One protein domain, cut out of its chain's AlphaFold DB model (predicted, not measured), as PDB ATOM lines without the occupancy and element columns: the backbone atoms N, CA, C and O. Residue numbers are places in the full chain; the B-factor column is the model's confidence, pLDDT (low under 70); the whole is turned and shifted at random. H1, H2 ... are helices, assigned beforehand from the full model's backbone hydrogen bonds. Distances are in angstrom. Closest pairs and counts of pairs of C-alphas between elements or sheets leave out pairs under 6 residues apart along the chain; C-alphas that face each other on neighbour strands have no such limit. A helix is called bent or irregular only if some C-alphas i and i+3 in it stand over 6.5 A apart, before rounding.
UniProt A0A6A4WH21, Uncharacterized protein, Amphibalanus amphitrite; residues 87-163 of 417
ATOM      1  N   LYS A  87     -26.733  -2.907  11.903       87.31
ATOM      2  CA  LYS A  87     -26.887  -1.477  11.599       87.31
ATOM      3  C   LYS A  87     -27.105  -0.623  12.849       87.31
ATOM      4  O   LYS A  87     -26.705   0.533  12.874       87.31
ATOM      5  N   LYS A  88     -27.731  -1.169  13.899       87.06
ATOM      6  CA  LYS A  88     -27.920  -0.452  15.171       87.06
ATOM      7  C   LYS A  88     -26.588  -0.109  15.852       87.06
ATOM      8  O   LYS A  88     -26.532   0.861  16.597       87.06
ATOM      9  N   PHE A  89     -25.562  -0.916  15.615       86.12
ATOM     10  CA  PHE A  89     -24.231  -0.762  16.193       86.12
ATOM     11  C   PHE A  89     -23.215  -0.240  15.175       86.12
ATOM     12  O   PHE A  89     -22.036  -0.228  15.483       86.12
ATOM     13  N   ASP A  90     -23.659   0.157  13.980       88.94
ATOM     14  CA  ASP A  90     -22.785   0.566  12.874       88.94
ATOM     15  C   ASP A  90     -21.733  -0.494  12.489       88.94
ATOM     16  O   ASP A  90     -20.605  -0.198  12.118       88.94
ATOM     17  N   ILE A  91     -22.111  -1.773  12.589       86.38
ATOM     18  CA  ILE A  91     -21.235  -2.905  12.275       86.38
ATOM     19  C   ILE A  91     -21.568  -3.440  10.878       86.38
ATOM     20  O   ILE A  91     -22.734  -3.682  10.550       86.38
ATOM     21  N   SER A  92     -20.541  -3.697  10.065       81.19
ATOM     22  CA  SER A  92     -20.699  -4.366   8.767       81.19
ATOM     23  C   SER A  92     -21.209  -5.806   8.920       81.19
ATOM     24  O   SER A  92     -20.821  -6.534   9.835       81.19
ATOM     25  N   VAL A  93     -22.036  -6.262   7.975       74.75
ATOM     26  CA  VAL A  93     -22.549  -7.645   7.920       74.75
ATOM     27  C   VAL A  93     -21.425  -8.681   7.888       74.75
ATOM     28  O   VAL A  93     -21.564  -9.765   8.457       74.75
ATOM     29  N   GLU A  94     -20.285  -8.328   7.296       69.19
ATOM     30  CA  GLU A  94     -19.095  -9.177   7.225       69.19
ATOM     31  C   GLU A  94     -18.532  -9.520   8.613       69.19
ATOM     32  O   GLU A  94     -17.964 -10.591   8.794       69.19
ATOM     33  N   MET A  95     -18.763  -8.673   9.621       69.69
ATOM     34  CA  MET A  95     -18.286  -8.863  10.997       69.69
ATOM     35  C   MET A  95     -19.163  -9.809  11.829       69.69
ATOM     36  O   MET A  95     -18.783 -10.186  12.940       69.69
ATOM     37  N   LEU A  96     -20.338 -10.213  11.329       70.81
ATOM     38  CA  LEU A  96     -21.282 -11.067  12.062       70.81
ATOM     39  C   LEU A  96     -20.673 -12.378  12.601       70.81
ATOM     40  O   LEU A  96     -21.018 -12.760  13.725       70.81
ATOM     41  N   PRO A  97     -19.759 -13.069  11.885       67.50
ATOM     42  CA  PRO A  97     -19.071 -14.231  12.436       67.50
ATOM     43  C   PRO A  97     -18.328 -13.905  13.740       67.50
ATOM     44  O   PRO A  97     -18.426 -14.666  14.699       67.50
ATOM     45  N   LEU A  98     -17.678 -12.741  13.844       69.75
ATOM     46  CA  LEU A  98     -16.927 -12.334  15.038       69.75
ATOM     47  C   LEU A  98     -17.834 -12.124  16.252       69.75
ATOM     48  O   LEU A  98     -17.506 -12.578  17.349       69.75
ATOM     49  N   VAL A  99     -19.010 -11.531  16.031       72.25
ATOM     50  CA  VAL A  99     -20.064 -11.364  17.050       72.25
ATOM     51  C   VAL A  99     -20.496 -12.715  17.629       72.25
ATOM     52  O   VAL A  99     -20.869 -12.810  18.797       72.25
ATOM     53  N   SER A 100     -20.431 -13.777  16.823       65.81
ATOM     54  CA  SER A 100     -20.796 -15.132  17.239       65.81
ATOM     55  C   SER A 100     -19.675 -15.888  17.953       65.81
ATOM     56  O   SER A 100     -19.948 -16.709  18.826       65.81
ATOM     57  N   THR A 101     -18.421 -15.620  17.589       62.91
ATOM     58  CA  THR A 101     -17.274 -16.444  17.990       62.91
ATOM     59  C   THR A 101     -16.550 -15.883  19.211       62.91
ATOM     60  O   THR A 101     -16.251 -16.632  20.141       62.91
ATOM     61  N   ILE A 102     -16.280 -14.574  19.232       67.06
ATOM     62  CA  ILE A 102     -15.406 -13.934  20.229       67.06
ATOM     63  C   ILE A 102     -15.995 -13.927  21.653       67.06
ATOM     64  O   ILE A 102     -15.241 -14.183  22.590       67.06
ATOM     65  N   PRO A 103     -17.310 -13.727  21.885       64.88
ATOM     66  CA  PRO A 103     -17.862 -13.737  23.244       64.88
ATOM     67  C   PRO A 103     -17.728 -15.074  23.987       64.88
ATOM     68  O   PRO A 103     -18.059 -15.140  25.170       64.88
ATOM     69  N   GLY A 104     -17.286 -16.148  23.319       54.56
ATOM     70  CA  GLY A 104     -17.152 -17.475  23.924       54.56
ATOM     71  C   GLY A 104     -18.492 -18.187  24.124       54.56
ATOM     72  O   GLY A 104     -18.604 -19.071  24.966       54.56
ATOM     73  N   THR A 105     -19.527 -17.796  23.376       50.09
ATOM     74  CA  THR A 105     -20.857 -18.432  23.400       50.09
ATOM     75  C   THR A 105     -20.956 -19.661  22.486       50.09
ATOM     76  O   THR A 105     -21.990 -20.327  22.475       50.09
ATOM     77  N   GLY A 106     -19.892 -19.952  21.726       50.00
ATOM     78  CA  GLY A 106     -19.718 -21.156  20.908       50.00
ATOM     79  C   GLY A 106     -18.888 -22.252  21.607       50.00
ATOM     80  O   GLY A 106     -18.845 -22.305  22.833       50.00
ATOM     81  N   PRO A 107     -18.180 -23.123  20.862       40.97
ATOM     82  CA  PRO A 107     -17.439 -24.259  21.432       40.97
ATOM     83  C   PRO A 107     -16.115 -23.859  22.107       40.97
ATOM     84  O   PRO A 107     -15.392 -24.722  22.604       40.97
ATOM     85  N   HIS A 108     -15.742 -22.578  22.069       45.44
ATOM     86  CA  HIS A 108     -14.465 -22.096  22.582       45.44
ATOM     87  C   HIS A 108     -14.587 -21.735  24.064       45.44
ATOM     88  O   HIS A 108     -15.545 -21.054  24.434       45.44
ATOM     89  N   PRO A 109     -13.625 -22.134  24.918       52.62
ATOM     90  CA  PRO A 109     -13.618 -21.711  26.309       52.62
ATOM     91  C   PRO A 109     -13.635 -20.178  26.376       52.62
ATOM     92  O   PRO A 109     -12.790 -19.560  25.726       52.62
ATOM     93  N   PRO A 110     -14.520 -19.552  27.172       59.00
ATOM     94  CA  PRO A 110     -14.504 -18.104  27.386       59.00
ATOM     95  C   PRO A 110     -13.114 -17.582  27.771       59.00
ATOM     96  O   PRO A 110     -12.732 -16.509  27.312       59.00
ATOM     97  N   ALA A 111     -12.355 -18.418  28.497       63.38
ATOM     98  CA  ALA A 111     -10.972 -18.209  28.920       63.38
ATOM     99  C   ALA A 111     -10.016 -17.795  27.795       63.38
ATOM    100  O   ALA A 111      -9.022 -17.115  28.020       63.38
ATOM    101  N   LEU A 112     -10.316 -18.206  26.566       59.25
ATOM    102  CA  LEU A 112      -9.481 -17.915  25.416       59.25
ATOM    103  C   LEU A 112      -9.394 -16.420  25.090       59.25
ATOM    104  O   LEU A 112      -8.380 -15.948  24.582       59.25
ATOM    105  N   PHE A 113     -10.481 -15.697  25.338       69.31
ATOM    106  CA  PHE A 113     -10.590 -14.279  25.030       69.31
ATOM    107  C   PHE A 113     -10.512 -13.421  26.293       69.31
ATOM    108  O   PHE A 113     -10.786 -12.231  26.212       69.31
ATOM    109  N   ASP A 114     -10.136 -13.988  27.444       75.69
ATOM    110  CA  ASP A 114     -10.091 -13.251  28.713       75.69
ATOM    111  C   ASP A 114      -9.158 -12.046  28.614       75.69
ATOM    112  O   ASP A 114      -9.624 -10.930  28.790       75.69
ATOM    113  N   ALA A 115      -7.909 -12.229  28.175       71.44
ATOM    114  CA  ALA A 115      -6.968 -11.116  28.000       71.44
ATOM    115  C   ALA A 115      -7.424 -10.076  26.959       71.44
ATOM    116  O   ALA A 115      -7.096  -8.895  27.051       71.44
ATOM    117  N   PHE A 116      -8.196 -10.498  25.951       77.62
ATOM    118  CA  PHE A 116      -8.809  -9.563  25.010       77.62
ATOM    119  C   PHE A 116      -9.903  -8.738  25.689       77.62
ATOM    120  O   PHE A 116      -9.923  -7.519  25.541       77.62
ATOM    121  N   PHE A 117     -10.777  -9.378  26.465       81.94
ATOM    122  CA  PHE A 117     -11.831  -8.685  27.191       81.94
ATOM    123  C   PHE A 117     -11.300  -7.831  28.344       81.94
ATOM    124  O   PHE A 117     -11.841  -6.754  28.540       81.94
ATOM    125  N   GLU A 118     -10.230  -8.231  29.027       83.81
ATOM    126  CA  GLU A 118      -9.534  -7.402  30.022       83.81
ATOM    127  C   GLU A 118      -9.026  -6.105  29.380       83.81
ATOM    128  O   GLU A 118      -9.339  -5.015  29.853       83.81
ATOM    129  N   LYS A 119      -8.357  -6.198  28.220       82.31
ATOM    130  CA  LYS A 119      -7.934  -5.013  27.455       82.31
ATOM    131  C   LYS A 119      -9.127  -4.152  27.022       82.31
ATOM    132  O   LYS A 119      -9.050  -2.928  27.055       82.31
ATOM    133  N   LEU A 120     -10.232  -4.767  26.592       84.56
ATOM    134  CA  LEU A 120     -11.438  -4.012  26.238       84.56
ATOM    135  C   LEU A 120     -12.075  -3.336  27.453       84.56
ATOM    136  O   LEU A 120     -12.575  -2.231  27.301       84.56
ATOM    137  N   GLU A 121     -12.057  -3.958  28.630       86.81
ATOM    138  CA  GLU A 121     -12.568  -3.365  29.872       86.81
ATOM    139  C   GLU A 121     -11.726  -2.167  30.337       86.81
ATOM    140  O   GLU A 121     -12.271  -1.229  30.916       86.81
ATOM    141  N   GLU A 122     -10.423  -2.152  30.044       83.62
ATOM    142  CA  GLU A 122      -9.559  -0.988  30.288       83.62
ATOM    143  C   GLU A 122      -9.870   0.185  29.342       83.62
ATOM    144  O   GLU A 122      -9.770   1.349  29.733       83.62
ATOM    145  N   LEU A 123     -10.246  -0.113  28.094       81.50
ATOM    146  CA  LEU A 123     -10.462   0.888  27.042       81.50
ATOM    147  C   LEU A 123     -11.912   1.380  26.961       81.50
ATOM    148  O   LEU A 123     -12.167   2.532  26.607       81.50
ATOM    149  N   LEU A 124     -12.871   0.513  27.267       83.25
ATOM    150  CA  LEU A 124     -14.296   0.728  27.060       83.25
ATOM    151  C   LEU A 124     -15.064   0.444  28.349       83.25
ATOM    152  O   LEU A 124     -14.863  -0.555  29.031       83.25
ATOM    153  N   HIS A 125     -16.037   1.303  28.640       81.25
ATOM    154  CA  HIS A 125     -16.929   1.121  29.781       81.25
ATOM    155  C   HIS A 125     -18.244   0.499  29.323       81.25
ATOM    156  O   HIS A 125     -18.979   1.103  28.537       81.25
ATOM    157  N   SER A 126     -18.581  -0.677  29.846       77.31
ATOM    158  CA  SER A 126     -19.907  -1.263  29.645       77.31
ATOM    159  C   SER A 126     -20.885  -0.786  30.718       77.31
ATOM    160  O   SER A 126     -20.541  -0.692  31.895       77.31
ATOM    161  N   VAL A 127     -22.124  -0.508  30.310       78.00
ATOM    162  CA  VAL A 127     -23.248  -0.198  31.222       78.00
ATOM    163  C   VAL A 127     -24.222  -1.372  31.349       78.00
ATOM    164  O   VAL A 127     -25.243  -1.277  32.030       78.00
ATOM    165  N   GLU A 128     -23.922  -2.474  30.665       79.31
ATOM    166  CA  GLU A 128     -24.769  -3.652  30.611       79.31
ATOM    167  C   GLU A 128     -24.537  -4.578  31.806       79.31
ATOM    168  O   GLU A 128     -23.542  -4.508  32.530       79.31
ATOM    169  N   ARG A 129     -25.492  -5.485  32.022       72.38
ATOM    170  CA  ARG A 129     -25.375  -6.511  33.069       72.38
ATOM    171  C   ARG A 129     -24.159  -7.400  32.807       72.38
ATOM    172  O   ARG A 129     -23.854  -7.682  31.655       72.38
ATOM    173  N   GLU A 130     -23.571  -7.956  33.867       71.12
ATOM    174  CA  GLU A 130     -22.384  -8.833  33.805       71.12
ATOM    175  C   GLU A 130     -22.462  -9.903  32.702       71.12
ATOM    176  O   GLU A 130     -21.541 -10.091  31.916       71.12
ATOM    177  N   GLN A 131     -23.627 -10.541  32.573       67.50
ATOM    178  CA  GLN A 131     -23.905 -11.577  31.572       67.50
ATOM    179  C   GLN A 131     -23.866 -11.099  30.103       67.50
ATOM    180  O   GLN A 131     -23.800 -11.923  29.197       67.50
ATOM    181  N   PHE A 132     -23.953  -9.790  29.857       72.69
ATOM    182  CA  PHE A 132     -23.952  -9.162  28.531       72.69
ATOM    183  C   PHE A 132     -22.753  -8.245  28.307       72.69
ATOM    184  O   PHE A 132     -22.556  -7.778  27.187       72.69
ATOM    185  N   ARG A 133     -21.937  -8.026  29.341       80.62
ATOM    186  CA  ARG A 133     -20.795  -7.115  29.314       80.62
ATOM    187  C   ARG A 133     -19.857  -7.410  28.144       80.62
ATOM    188  O   ARG A 133     -19.580  -6.523  27.347       80.62
ATOM    189  N   ARG A 134     -19.434  -8.670  27.985       83.12
ATOM    190  CA  ARG A 134     -18.547  -9.085  26.879       83.12
ATOM    191  C   ARG A 134     -19.142  -8.788  25.505       83.12
ATOM    192  O   ARG A 134     -18.431  -8.350  24.612       83.12
ATOM    193  N   LEU A 135     -20.443  -9.010  25.329       82.38
ATOM    194  CA  LEU A 135     -21.096  -8.729  24.055       82.38
ATOM    195  C   LEU A 135     -21.161  -7.219  23.795       82.38
ATOM    196  O   LEU A 135     -20.838  -6.799  22.696       82.38
ATOM    197  N   ASP A 136     -21.523  -6.406  24.788       85.50
ATOM    198  CA  ASP A 136     -21.555  -4.940  24.653       85.50
ATOM    199  C   ASP A 136     -20.170  -4.364  24.320       85.50
ATOM    200  O   ASP A 136     -20.035  -3.615  23.354       85.50
ATOM    201  N   LEU A 137     -19.129  -4.782  25.049       88.00
ATOM    202  CA  LEU A 137     -17.742  -4.389  24.777       88.00
ATOM    203  C   LEU A 137     -17.309  -4.786  23.365       88.00
ATOM    204  O   LEU A 137     -16.734  -3.972  22.648       88.00
ATOM    205  N   LEU A 138     -17.626  -6.015  22.948       86.69
ATOM    206  CA  LEU A 138     -17.299  -6.493  21.609       86.69
ATOM    207  C   LEU A 138     -18.013  -5.686  20.524       86.69
ATOM    208  O   LEU A 138     -17.388  -5.334  19.533       86.69
ATOM    209  N   MET A 139     -19.310  -5.413  20.686       87.94
ATOM    210  CA  MET A 139     -20.092  -4.691  19.680       87.94
ATOM    211  C   MET A 139     -19.578  -3.260  19.501       87.94
ATOM    212  O   MET A 139     -19.469  -2.799  18.371       87.94
ATOM    213  N   ARG A 140     -19.205  -2.581  20.591       88.50
ATOM    214  CA  ARG A 140     -18.587  -1.247  20.525       88.50
ATOM    215  C   ARG A 140     -17.191  -1.282  19.924       88.50
ATOM    216  O   ARG A 140     -16.848  -0.439  19.118       88.50
ATOM    217  N   TRP A 141     -16.382  -2.271  20.285       90.81
ATOM    218  CA  TRP A 141     -15.063  -2.394  19.676       90.81
ATOM    219  C   TRP A 141     -15.160  -2.696  18.174       90.81
ATOM    220  O   TRP A 141     -14.406  -2.119  17.402       90.81
ATOM    221  N   LEU A 142     -16.106  -3.545  17.745       86.31
ATOM    222  CA  LEU A 142     -16.338  -3.872  16.333       86.31
ATOM    223  C   LEU A 142     -16.862  -2.691  15.511       86.31
ATOM    224  O   LEU A 142     -16.607  -2.672  14.309       86.31
ATOM    225  N   SER A 143     -17.588  -1.741  16.113       90.56
ATOM    226  CA  SER A 143     -18.052  -0.544  15.397       90.56
ATOM    227  C   SER A 143     -16.902   0.367  14.978       90.56
ATOM    228  O   SER A 143     -17.009   1.067  13.980       90.56
ATOM    229  N   ASP A 144     -15.785   0.314  15.707       89.50
ATOM    230  CA  ASP A 144     -14.594   1.120  15.431       89.50
ATOM    231  C   ASP A 144     -13.624   0.424  14.451       89.50
ATOM    232  O   ASP A 144     -12.541   0.940  14.174       89.50
ATOM    233  N   GLN A 145     -13.971  -0.764  13.935       82.06
ATOM    234  CA  GLN A 145     -13.107  -1.537  13.039       82.06
ATOM    235  C   GLN A 145     -13.420  -1.263  11.567       82.06
ATOM    236  O   GLN A 145     -14.525  -1.521  11.096       82.06
ATOM    237  N   ASP A 146     -12.393  -0.877  10.808       79.88
ATOM    238  CA  ASP A 146     -12.516  -0.594   9.372       79.88
ATOM    239  C   ASP A 146     -12.860  -1.833   8.524       79.88
ATOM    240  O   ASP A 146     -13.491  -1.725   7.473       79.88
ATOM    241  N   SER A 147     -12.393  -3.020   8.931       72.12
ATOM    242  CA  SER A 147     -12.546  -4.263   8.161       72.12
ATOM    243  C   SER A 147     -12.458  -5.509   9.034       72.12
ATOM    244  O   SER A 147     -11.847  -5.495  10.113       72.12
ATOM    245  N   ILE A 148     -13.039  -6.613   8.550       60.31
ATOM    246  CA  ILE A 148     -12.978  -7.906   9.238       60.31
ATOM    247  C   ILE A 148     -11.531  -8.376   9.406       60.31
ATOM    248  O   ILE A 148     -11.193  -8.966  10.431       60.31
ATOM    249  N   GLU A 149     -10.642  -8.069   8.458       58.03
ATOM    250  CA  GLU A 149      -9.224  -8.400   8.541       58.03
ATOM    251  C   GLU A 149      -8.513  -7.650   9.670       58.03
ATOM    252  O   GLU A 149      -7.689  -8.249  10.370       58.03
ATOM    253  N   THR A 150      -8.808  -6.359   9.858       65.81
ATOM    254  CA  THR A 150      -8.233  -5.546  10.942       65.81
ATOM    255  C   THR A 150      -8.711  -6.054  12.299       65.81
ATOM    256  O   THR A 150      -7.881  -6.382  13.152       65.81
ATOM    257  N   ALA A 151     -10.025  -6.249  12.443       65.31
ATOM    258  CA  ALA A 151     -10.634  -6.789  13.654       65.31
ATOM    259  C   ALA A 151     -10.026  -8.156  14.016       65.31
ATOM    260  O   ALA A 151      -9.576  -8.394  15.139       65.31
ATOM    261  N   LEU A 152      -9.923  -9.055  13.033       60.66
ATOM    262  CA  LEU A 152      -9.314 -10.367  13.224       60.66
ATOM    263  C   LEU A 152      -7.855 -10.283  13.665       60.66
ATOM    264  O   LEU A 152      -7.439 -11.108  14.472       60.66
ATOM    265  N   LYS A 153      -7.059  -9.345  13.139       58.25
ATOM    266  CA  LYS A 153      -5.649  -9.182  13.534       58.25
ATOM    267  C   LYS A 153      -5.518  -8.724  14.983       58.25
ATOM    268  O   LYS A 153      -4.702  -9.290  15.711       58.25
ATOM    269  N   GLU A 154      -6.312  -7.748  15.408       62.41
ATOM    270  CA  GLU A 154      -6.217  -7.178  16.752       62.41
ATOM    271  C   GLU A 154      -6.786  -8.115  17.830       62.41
ATOM    272  O   GLU A 154      -6.084  -8.422  18.798       62.41
ATOM    273  N   ALA A 155      -7.992  -8.663  17.633       59.75
ATOM    274  CA  ALA A 155      -8.566  -9.640  18.566       59.75
ATOM    275  C   ALA A 155      -7.667 -10.880  18.715       59.75
ATOM    276  O   ALA A 155      -7.545 -11.462  19.796       59.75
ATOM    277  N   ARG A 156      -6.981 -11.261  17.629       53.00
ATOM    278  CA  ARG A 156      -5.978 -12.329  17.620       53.00
ATOM    279  C   ARG A 156      -4.746 -11.964  18.444       53.00
ATOM    280  O   ARG A 156      -4.356 -12.776  19.267       53.00
ATOM    281  N   LEU A 157      -4.143 -10.788  18.270       46.12
ATOM    282  CA  LEU A 157      -2.960 -10.362  19.041       46.12
ATOM    283  C   LEU A 157      -3.200 -10.409  20.557       46.12
ATOM    284  O   LEU A 157      -2.365 -10.927  21.294       46.12
ATOM    285  N   SER A 158      -4.365  -9.957  21.013       48.69
ATOM    286  CA  SER A 158      -4.715  -9.983  22.436       48.69
ATOM    287  C   SER A 158      -5.017 -11.386  22.975       48.69
ATOM    288  O   SER A 158      -4.571 -11.718  24.069       48.69
ATOM    289  N   ALA A 159      -5.703 -12.245  22.210       48.03
ATOM    290  CA  ALA A 159      -5.941 -13.638  22.613       48.03
ATOM    291  C   ALA A 159      -4.637 -14.459  22.721       48.03
ATOM    292  O   ALA A 159      -4.564 -15.433  23.466       48.03
ATOM    293  N   LEU A 160      -3.595 -14.066  21.985       40.62
ATOM    294  CA  LEU A 160      -2.299 -14.746  21.956       40.62
ATOM    295  C   LEU A 160      -1.362 -14.348  23.088       40.62
ATOM    296  O   LEU A 160      -0.610 -15.188  23.568       40.62
ATOM    297  N   LEU A 161      -1.409 -13.087  23.514       38.81
ATOM    298  CA  LEU A 161      -0.599 -12.589  24.627       38.81
ATOM    299  C   LEU A 161      -1.119 -13.073  25.993       38.81
ATOM    300  O   LEU A 161      -0.366 -13.063  26.961       38.81
ATOM    301  N   GLY A 162      -2.379 -13.521  26.061       35.91
ATOM    302  CA  GLY A 162      -3.002 -14.063  27.272       35.91
ATOM    303  C   GLY A 162      -3.055 -15.589  27.382       35.91
ATOM    304  O   GLY A 162      -3.433 -16.104  28.432       35.91
ATOM    305  N   ALA A 163      -2.713 -16.336  26.326       38.97
ATOM    306  CA  ALA A 163      -2.829 -17.792  26.341       38.97
ATOM    307  C   ALA A 163      -1.577 -18.446  26.962       38.97
ATOM    308  O   ALA A 163      -0.465 -18.204  26.482       38.97
TER     309      ALA A 163
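This is residues 87 to 163 of the 417 residues of an uncharacterized protein of Amphibalanus amphitrite (UniProt A0A6A4WH21). H3 and H4 are joined by a tight turn and spread from it as the two arms of a V, and H2 crosses the open side of that V, packing on both arms. H1 runs beside H3, opposite ways, with its beginning close to the beginning of H4. The printed part has 77 residues with four named helices, in the order H1, H2, H3, H4, and no named strand; the class is all helix. The whole is compact, with a radius of gyration of the C-alphas of 11.6 A, and rounded, spanning 30 by 28 by 25 A.

The printed part begins at Lys 87, and H1 follows as residues 93 to 101, 14.4 A from first to last C-alpha, with C-alpha 93 at (-22.549, -7.645, 7.920). H2 is residues 110 to 123, 19.4 A long, beginning with C-alpha 110 at (-14.504, -18.104, 27.386). H3 is residues 130 to 143, 20.6 A long. H4 is residues 148 to 161, 20.3 A long, ending with C-alpha 161 at (-0.599, -12.589, 24.627). Three helices are irregular: in H1 C-alphas 94 and 97 are 7.3 A apart, in H2 C-alphas 112 and 115 are 7.7 A apart, and in H3 C-alphas 131 and 134 are 7.5 A apart.

H1 touches H3 at a shallow tilt of 30 degrees, opposite ways; their closest C-alphas, those of Val 99 and Met 139, are 7.2 A apart. H1 and H4 are close but not clearly touching, with the C-alphas of Met 95 and Ile 148 closest at 5.7 A, and they run the same way at a shallow tilt of 22 degrees. H1 and H2 are apart. H2 touches H3 with residues 117 to 121 alone, at a steep tilt of 67 degrees; the closest C-alphas, of Leu 120 and Leu 137, are 6.5 A apart. H2 is about perpendicular to H4, at 76 degrees, and H4 touches it with residues 155 to 161 alone; the closest C-alphas, of Phe 116 and Ser 158, are 4.9 A apart. H3 and H4 are close but not clearly touching, at a steep tilt of 49 degrees, opposite ways; the closest C-alphas, of Leu 142 and Ala 151, are 6.9 A apart. The helix packing is mostly crossed, but only just: 1 of 3 touching pairs is at a shallow tilt. In H4 every O i to N i+4 pair is within hydrogen-bond range; in H1 it is 3 of 5, in H2 7 of 10 and in H3 8 of 10.

The C-alphas of Lys 87 and Ala 163, the two farthest apart, are 32.6 A apart. The printed part has no cut. The link from H3 to H4 is tight, and those from H1 to H2 and from H2 to H3 are short. The mean pLDDT of the printed part is 70.4; 35 residues are under 70, namely 94 to 95, 97 to 98, 100 to 113, 131 and 148 to 163, and the mean over H4 is 55.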